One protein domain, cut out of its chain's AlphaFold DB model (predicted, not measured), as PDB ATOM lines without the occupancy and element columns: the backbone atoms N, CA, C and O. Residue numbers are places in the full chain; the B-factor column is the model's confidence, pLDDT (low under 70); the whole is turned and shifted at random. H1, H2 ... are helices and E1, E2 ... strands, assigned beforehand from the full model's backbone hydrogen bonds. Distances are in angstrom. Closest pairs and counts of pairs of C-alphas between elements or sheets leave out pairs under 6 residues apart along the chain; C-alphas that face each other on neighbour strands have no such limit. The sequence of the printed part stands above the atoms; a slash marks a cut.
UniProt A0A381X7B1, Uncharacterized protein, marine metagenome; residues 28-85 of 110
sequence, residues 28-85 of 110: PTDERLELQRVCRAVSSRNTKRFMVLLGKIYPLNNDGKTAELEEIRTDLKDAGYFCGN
ATOM      1  N   PRO A  28       2.081   5.294 -15.201       70.25
ATOM      2  CA  PRO A  28       2.738   4.306 -14.356       70.25
ATOM      3  C   PRO A  28       4.255   4.537 -14.352       70.25
ATOM      4  O   PRO A  28       4.826   4.924 -15.366       70.25
ATOM      5  N   THR A  29       4.889   4.295 -13.205       80.81
ATOM      6  CA  THR A  29       6.351   4.333 -13.066       80.81
ATOM      7  C   THR A  29       7.015   3.244 -13.911       80.81
ATOM      8  O   THR A  29       6.391   2.214 -14.182       80.81
ATOM      9  N   ASP A  30       8.289   3.430 -14.265       83.44
ATOM     10  CA  ASP A  30       9.062   2.460 -15.059       83.44
ATOM     11  C   ASP A  30       9.080   1.071 -14.406       83.44
ATOM     12  O   ASP A  30       8.764   0.076 -15.052       83.44
ATOM     13  N   GLU A  31       9.277   1.006 -13.085       82.25
ATOM     14  CA  GLU A  31       9.205  -0.245 -12.313       82.25
ATOM     15  C   GLU A  31       7.840  -0.944 -12.452       82.25
ATOM     16  O   GLU A  31       7.744  -2.170 -12.528       82.25
ATOM     17  N   ARG A  32       6.748  -0.173 -12.518       82.56
ATOM     18  CA  ARG A  32       5.397  -0.723 -12.671       82.56
ATOM     19  C   ARG A  32       5.152  -1.226 -14.092       82.56
ATOM     20  O   ARG A  32       4.444  -2.222 -14.256       82.56
ATOM     21  N   LEU A  33       5.699  -0.548 -15.098       87.19
ATOM     22  CA  LEU A  33       5.652  -0.990 -16.492       87.19
ATOM     23  C   LEU A  33       6.458  -2.274 -16.683       87.19
ATOM     24  O   LEU A  33       5.960  -3.224 -17.292       87.19
ATOM     25  N   GLU A  34       7.643  -2.339 -16.088       90.81
ATOM     26  CA  GLU A  34       8.479  -3.529 -16.105       90.81
ATOM     27  C   GLU A  34       7.786  -4.707 -15.416       90.81
ATOM     28  O   GLU A  34       7.665  -5.792 -15.991       90.81
ATOM     29  N   LEU A  35       7.226  -4.486 -14.223       90.50
ATOM     30  CA  LEU A  35       6.458  -5.507 -13.515       90.50
ATOM     31  C   LEU A  35       5.292  -6.026 -14.370       90.50
ATOM     32  O   LEU A  35       5.046  -7.230 -14.423       90.50
ATOM     33  N   GLN A  36       4.583  -5.143 -15.079       89.38
ATOM     34  CA  GLN A  36       3.518  -5.544 -16.002       89.38
ATOM     35  C   GLN A  36       4.043  -6.376 -17.177       89.38
ATOM     36  O   GLN A  36       3.396  -7.360 -17.551       89.38
ATOM     37  N   ARG A  37       5.196  -6.012 -17.748       91.81
ATOM     38  CA  ARG A  37       5.846  -6.748 -18.840       91.81
ATOM     39  C   ARG A  37       6.234  -8.156 -18.394       91.81
ATOM     40  O   ARG A  37       5.817  -9.126 -19.027       91.81
ATOM     41  N   VAL A  38       6.944  -8.272 -17.271       93.31
ATOM     42  CA  VAL A  38       7.342  -9.559 -16.680       93.31
ATOM     43  C   VAL A  38       6.113 -10.401 -16.348       93.31
ATOM     44  O   VAL A  38       6.064 -11.586 -16.674       93.31
ATOM     45  N   CYS A  39       5.064  -9.792 -15.796       91.94
ATOM     46  CA  CYS A  39       3.856 -10.523 -15.435       91.94
ATOM     47  C   CYS A  39       3.099 -11.128 -16.612       91.94
ATOM     48  O   CYS A  39       2.503 -12.197 -16.454       91.94
ATOM     49  N   ARG A  40       3.131 -10.500 -17.791       90.25
ATOM     50  CA  ARG A  40       2.573 -11.106 -19.010       90.25
ATOM     51  C   ARG A  40       3.324 -12.385 -19.377       90.25
ATOM     52  O   ARG A  40       2.686 -13.394 -19.661       90.25
ATOM     53  N   ALA A  41       4.652 -12.364 -19.299       91.25
ATOM     54  CA  ALA A  41       5.473 -13.527 -19.607       91.25
ATOM     55  C   ALA A  41       5.344 -14.644 -18.561       91.25
ATOM     56  O   ALA A  41       5.151 -15.801 -18.923       91.25
ATOM     57  N   VAL A  42       5.356 -14.316 -17.269       90.94
ATOM     58  CA  VAL A  42       5.190 -15.299 -16.182       90.94
ATOM     59  C   VAL A  42       3.822 -15.985 -16.250       90.94
ATOM     60  O   VAL A  42       3.734 -17.201 -16.083       90.94
ATOM     61  N   SER A  43       2.763 -15.236 -16.576       86.94
ATOM     62  CA  SER A  43       1.402 -15.784 -16.683       86.94
ATOM     63  C   SER A  43       1.275 -16.862 -17.767       86.94
ATOM     64  O   SER A  43       0.446 -17.758 -17.626       86.94
ATOM     65  N   SER A  44       2.124 -16.836 -18.804       85.44
ATOM     66  CA  SER A  44       2.171 -17.895 -19.827       85.44
ATOM     67  C   SER A  44       2.589 -19.263 -19.267       85.44
ATOM     68  O   SER A  44       2.246 -20.295 -19.836       85.44
ATOM     69  N   ARG A  45       3.273 -19.290 -18.113       84.12
ATOM     70  CA  ARG A  45       3.676 -20.510 -17.393       84.12
ATOM     71  C   ARG A  45       2.632 -20.982 -16.375       84.12
ATOM     72  O   ARG A  45       2.945 -21.795 -15.512       84.12
ATOM     73  N   ASN A  46       1.401 -20.471 -16.468       86.88
ATOM     74  CA  ASN A  46       0.276 -20.796 -15.587       86.88
ATOM     75  C   ASN A  46       0.543 -20.510 -14.095       86.88
ATOM     76  O   ASN A  46       0.032 -21.187 -13.203       86.88
ATOM     77  N   THR A  47       1.335 -19.475 -13.809       87.75
ATOM     78  CA  THR A  47       1.555 -18.990 -12.446       87.75
ATOM     79  C   THR A  47       1.487 -17.481 -12.367       87.75
ATOM     80  O   THR A  47       1.682 -16.760 -13.340       87.75
ATOM     81  N   LYS A  48       1.186 -17.004 -11.162       89.06
ATOM     82  CA  LYS A  48       1.195 -15.588 -10.802       89.06
ATOM     83  C   LYS A  48       2.356 -15.239  -9.886       89.06
ATOM     84  O   LYS A  48       2.471 -14.096  -9.483       89.06
ATOM     85  N   ARG A  49       3.188 -16.198  -9.496       90.38
ATOM     86  CA  ARG A  49       4.315 -15.967  -8.591       90.38
ATOM     87  C   ARG A  49       5.602 -16.130  -9.365       90.38
ATOM     88  O   ARG A  49       5.718 -17.049 -10.173       90.38
ATOM     89  N   PHE A  50       6.569 -15.275  -9.086       92.62
ATOM     90  CA  PHE A  50       7.911 -15.422  -9.622       92.62
ATOM     91  C   PHE A  50       8.936 -14.841  -8.655       92.62
ATOM     92  O   PHE A  50       8.599 -14.078  -7.752       92.62
ATOM     93  N   MET A  51      10.189 -15.226  -8.838       93.50
ATOM     94  CA  MET A  51      11.329 -14.683  -8.119       93.50
ATOM     95  C   MET A  51      12.300 -14.083  -9.127       93.50
ATOM     96  O   MET A  51      12.512 -14.661 -10.193       93.50
ATOM     97  N   VAL A  52      12.879 -12.941  -8.782       94.06
ATOM     98  CA  VAL A  52      13.985 -12.343  -9.527       94.06
ATOM     99  C   VAL A  52      15.275 -12.602  -8.765       94.06
ATOM    100  O   VAL A  52      15.317 -12.408  -7.550       94.06
ATOM    101  N   LEU A  53      16.293 -13.095  -9.467       92.00
ATOM    102  CA  LEU A  53      17.642 -13.292  -8.935       92.00
ATOM    103  C   LEU A  53      18.654 -12.901 -10.008       92.00
ATOM    104  O   LEU A  53      18.675 -13.524 -11.073       92.00
ATOM    105  N   LEU A  54      19.500 -11.909  -9.733       92.44
ATOM    106  CA  LEU A  54      20.521 -11.414 -10.661       92.44
ATOM    107  C   LEU A  54      19.935 -11.060 -12.044       92.44
ATOM    108  O   LEU A  54      20.505 -11.398 -13.084       92.44
ATOM    109  N   GLY A  55      18.750 -10.440 -12.060       90.75
ATOM    110  CA  GLY A  55      18.037 -10.043 -13.285       90.75
ATOM    111  C   GLY A  55      17.408 -11.191 -14.090       90.75
ATOM    112  O   GLY A  55      16.869 -10.954 -15.176       90.75
ATOM    113  N   LYS A  56      17.453 -12.429 -13.577       93.75
ATOM    114  CA  LYS A  56      16.780 -13.613 -14.141       93.75
ATOM    115  C   LYS A  56      15.434 -13.841 -13.461       93.75
ATOM    116  O   LYS A  56      15.301 -13.631 -12.256       93.75
ATOM    117  N   ILE A  57      14.449 -14.307 -14.227       94.00
ATOM    118  CA  ILE A  57      13.067 -14.500 -13.772       94.00
ATOM    119  C   ILE A  57      12.784 -15.995 -13.610       94.00
ATOM    120  O   ILE A  57      12.876 -16.753 -14.573       94.00
ATOM    121  N   TYR A  58      12.361 -16.397 -12.414       92.56
ATOM    122  CA  TYR A  58      12.013 -17.774 -12.065       92.56
ATOM    123  C   TYR A  58      10.528 -17.863 -11.702       92.56
ATOM    124  O   TYR A  58      10.152 -17.469 -10.592       92.56
ATOM    125  N   PRO A  59       9.654 -18.364 -12.590       92.50
ATOM    126  CA  PRO A  59       8.258 -18.610 -12.252       92.50
ATOM    127  C   PRO A  59       8.150 -19.653 -11.125       92.50
ATOM    128  O   PRO A  59       8.935 -20.603 -11.041       92.50
ATOM    129  N   LEU A  60       7.189 -19.472 -10.222       89.38
ATOM    130  CA  LEU A  60       7.006 -20.336  -9.054       89.38
ATOM    131  C   LEU A  60       5.658 -21.052  -9.124       89.38
ATOM    132  O   LEU A  60       4.603 -20.426  -8.961       89.38
ATOM    133  N   ASN A  61       5.688 -22.368  -9.306       82.75
ATOM    134  CA  ASN A  61       4.501 -23.223  -9.250       82.75
ATOM    135  C   ASN A  61       4.338 -23.813  -7.844       82.75
ATOM    136  O   ASN A  61       5.190 -23.624  -6.977       82.75
ATOM    137  N   ASN A  62       3.211 -24.479  -7.580       72.94
ATOM    138  CA  ASN A  62       2.997 -25.141  -6.285       72.94
ATOM    139  C   ASN A  62       4.021 -26.256  -6.027       72.94
ATOM    140  O   ASN A  62       4.350 -26.504  -4.873       72.94
ATOM    141  N   ASP A  63       4.581 -26.828  -7.092       69.69
ATOM    142  CA  ASP A  63       5.581 -27.900  -7.035       69.69
ATOM    143  C   ASP A  63       7.023 -27.383  -6.850       69.69
ATOM    144  O   ASP A  63       7.963 -28.170  -6.786       69.69
ATOM    145  N   GLY A  64       7.218 -26.060  -6.748       65.88
ATOM    146  CA  GLY A  64       8.518 -25.433  -6.492       65.88
ATOM    147  C   GLY A  64       9.020 -24.520  -7.615       65.88
ATOM    148  O   GLY A  64       8.245 -23.965  -8.404       65.88
ATOM    149  N   LYS A  65      10.343 -24.301  -7.638       64.06
ATOM    150  CA  LYS A  65      11.012 -23.452  -8.635       64.06
ATOM    151  C   LYS A  65      10.930 -24.105 -10.013       64.06
ATOM    152  O   LYS A  65      11.384 -25.231 -10.186       64.06
ATOM    153  N   THR A  66      10.389 -23.377 -10.986       74.50
ATOM    154  CA  THR A  66      10.501 -23.765 -12.396       74.50
ATOM    155  C   THR A  66      11.771 -23.186 -13.018       74.50
ATOM    156  O   THR A  66      12.435 -22.338 -12.414       74.50
ATOM    157  N   ALA A  67      12.127 -23.687 -14.203       85.19
ATOM    158  CA  ALA A  67      13.248 -23.180 -14.987       85.19
ATOM    159  C   ALA A  67      13.123 -21.669 -15.241       85.19
ATOM    160  O   ALA A  67      12.018 -21.117 -15.269       85.19
ATOM    161  N   GLU A  68      14.265 -21.006 -15.414       89.50
ATOM    162  CA  GLU A  68      14.280 -19.576 -15.704       89.50
ATOM    163  C   GLU A  68      13.629 -19.263 -17.055       89.50
ATOM    164  O   GLU A  68      13.621 -20.076 -17.981       89.50
ATOM    165  N   LEU A  69      13.080 -18.056 -17.178       89.38
ATOM    166  CA  LEU A  69      12.652 -17.532 -18.470       89.38
ATOM    167  C   LEU A  69      13.877 -16.976 -19.210       89.38
ATOM    168  O   LEU A  69      14.176 -15.791 -19.105       89.38
ATOM    169  N   GLU A  70      14.584 -17.834 -19.947       85.06
ATOM    170  CA  GLU A  70      15.846 -17.489 -20.635       85.06
ATOM    171  C   GLU A  70      15.712 -16.326 -21.636       85.06
ATOM    172  O   GLU A  70      16.646 -15.552 -21.834       85.06
ATOM    173  N   GLU A  71      14.529 -16.164 -22.231       83.00
ATOM    174  CA  GLU A  71      14.244 -15.169 -23.274       83.00
ATOM    175  C   GLU A  71      14.144 -13.727 -22.747       83.00
ATOM    176  O   GLU A  71      14.113 -12.774 -23.528       83.00
ATOM    177  N   ILE A  72      14.055 -13.540 -21.428       86.88
ATOM    178  CA  ILE A  72      13.737 -12.246 -20.825       86.88
ATOM    179  C   ILE A  72      14.569 -11.982 -19.583       86.88
ATOM    180  O   ILE A  72      14.592 -12.747 -18.624       86.88
ATOM    181  N   ARG A  73      15.191 -10.805 -19.582       90.00
ATOM    182  CA  ARG A  73      15.834 -10.211 -18.410       90.00
ATOM    183  C   ARG A  73      14.967  -9.111 -17.838       90.00
ATOM    184  O   ARG A  73      14.088  -8.601 -18.535       90.00
ATOM    185  N   THR A  74      15.223  -8.762 -16.586       92.06
ATOM    186  CA  THR A  74      14.531  -7.674 -15.901       92.06
ATOM    187  C   THR A  74      15.487  -6.849 -15.054       92.06
ATOM    188  O   THR A  74      16.496  -7.363 -14.573       92.06
ATOM    189  N   ASP A  75      15.162  -5.572 -14.894       91.88
ATOM    190  CA  ASP A  75      15.795  -4.627 -13.971       91.88
ATOM    191  C   ASP A  75      15.057  -4.532 -12.622       91.88
ATOM    192  O   ASP A  75      15.465  -3.774 -11.738       91.88
ATOM    193  N   LEU A  76      13.997  -5.330 -12.428       91.94
ATOM    194  CA  LEU A  76      13.382  -5.521 -11.120       91.94
ATOM    195  C   LEU A  76      14.428  -5.985 -10.100       91.94
ATOM    196  O   LEU A  76      15.328  -6.769 -10.401       91.94
ATOM    197  N   LYS A  77      14.279  -5.510  -8.864       92.06
ATOM    198  CA  LYS A  77      15.157  -5.887  -7.753       92.06
ATOM    199  C   LYS A  77      15.037  -7.378  -7.447       92.06
ATOM    200  O   LYS A  77      13.984  -7.981  -7.630       92.06
ATOM    201  N   ASP A  78      16.097  -7.951  -6.894       92.38
ATOM    202  CA  ASP A  78      16.083  -9.339  -6.442       92.38
ATOM    203  C   ASP A  78      15.082  -9.515  -5.286       92.38
ATOM    204  O   ASP A  78      15.317  -9.083  -4.156       92.38
ATOM    205  N   ALA A  79      13.927 -10.107  -5.594       90.69
ATOM    206  CA  ALA A  79      12.821 -10.314  -4.666       90.69
ATOM    207  C   ALA A  79      11.808 -11.340  -5.205       90.69
ATOM    208  O   ALA A  79      11.849 -11.766  -6.363       90.69
ATOM    209  N   GLY A  80      10.870 -11.737  -4.343       90.00
ATOM    210  CA  GLY A  80       9.663 -12.457  -4.741       90.00
ATOM    211  C   GLY A  80       8.560 -11.484  -5.157       90.00
ATOM    212  O   GLY A  80       8.284 -10.515  -4.455       90.00
ATOM    213  N   TYR A  81       7.897 -11.779  -6.270       90.31
ATOM    214  CA  TYR A  81       6.852 -10.946  -6.852       90.31
ATOM    215  C   TYR A  81       5.570 -11.741  -7.107       90.31
ATOM    216  O   TYR A  81       5.576 -12.964  -7.298       90.31
ATOM    217  N   PHE A  82       4.454 -11.013  -7.143       89.31
ATOM    218  CA  PHE A  82       3.139 -11.545  -7.472       89.31
ATOM    219  C   PHE A  82       2.471 -10.732  -8.585       89.31
ATOM    220  O   PHE A  82       2.369  -9.509  -8.515       89.31
ATOM    221  N   CYS A  83       1.968 -11.433  -9.593       87.69
ATOM    222  CA  CYS A  83       1.257 -10.894 -10.734       87.69
ATOM    223  C   CYS A  83      -0.234 -10.795 -10.458       87.69
ATOM    224  O   CYS A  83      -0.955 -11.787 -10.344       87.69
ATOM    225  N   GLY A  84      -0.704  -9.554 -10.415       77.06
ATOM    226  CA  GLY A  84      -2.090  -9.214 -10.147       77.06
ATOM    227  C   GLY A  84      -2.239  -8.503  -8.812       77.06
ATOM    228  O   GLY A  84      -1.273  -8.071  -8.189       77.06
ATOM    229  N   ASN A  85      -3.485  -8.352  -8.381       66.94
ATOM    230  CA  ASN A  85      -3.776  -7.653  -7.140       66.94
ATOM    231  C   ASN A  85      -3.391  -8.542  -5.951       66.94
ATOM    232  O   ASN A  85      -4.156  -9.426  -5.570       66.94
TER     233      ASN A  85
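What this domain is: This is residues 28 to 85 of the 110 residues of an uncharacterized protein of marine metagenome (UniProt A0A381X7B1). A small antiparallel sheet, E2 - E1 - E3, has one helix, H1, across one face: two layers. A long link joins E2 to E3. The printed part has 58 residues, one named helix, then three named strands; its class is mixed, with under half of the residues in named elements. It is compact, radius of gyration of the C-alphas 10.3 A, spans 33 by 25 by 19 A.

How they stand to each other: E1, residues 49 to 53, and E2, residues 56 to 61, form a hairpin; N 51 and O 58 are 2.8 A apart. E3, residues 80 to 82, is E1's other antiparallel neighbour; N 81 and O 50 are 2.8 A apart. H1, residues 30 to 43, is on the sheet, height 7.6 A, and only just across the strands, at 62 degrees to E1 on the local plane. Every O i to N i+4 pair in H1 is within hydrogen-bond range.

Where its parts are: H1, 19.9 A long, begins at C-alpha 30 (9.062, 2.460, -15.059). E1 spans 13.6 A, E2 16.3 A and E3 7.1 A, ending at C-alpha 82 (3.139, -11.545, -7.472).

The domain as a whole: The printed part has no cut. Residues 63 to 65 and 85 have pLDDT under 70.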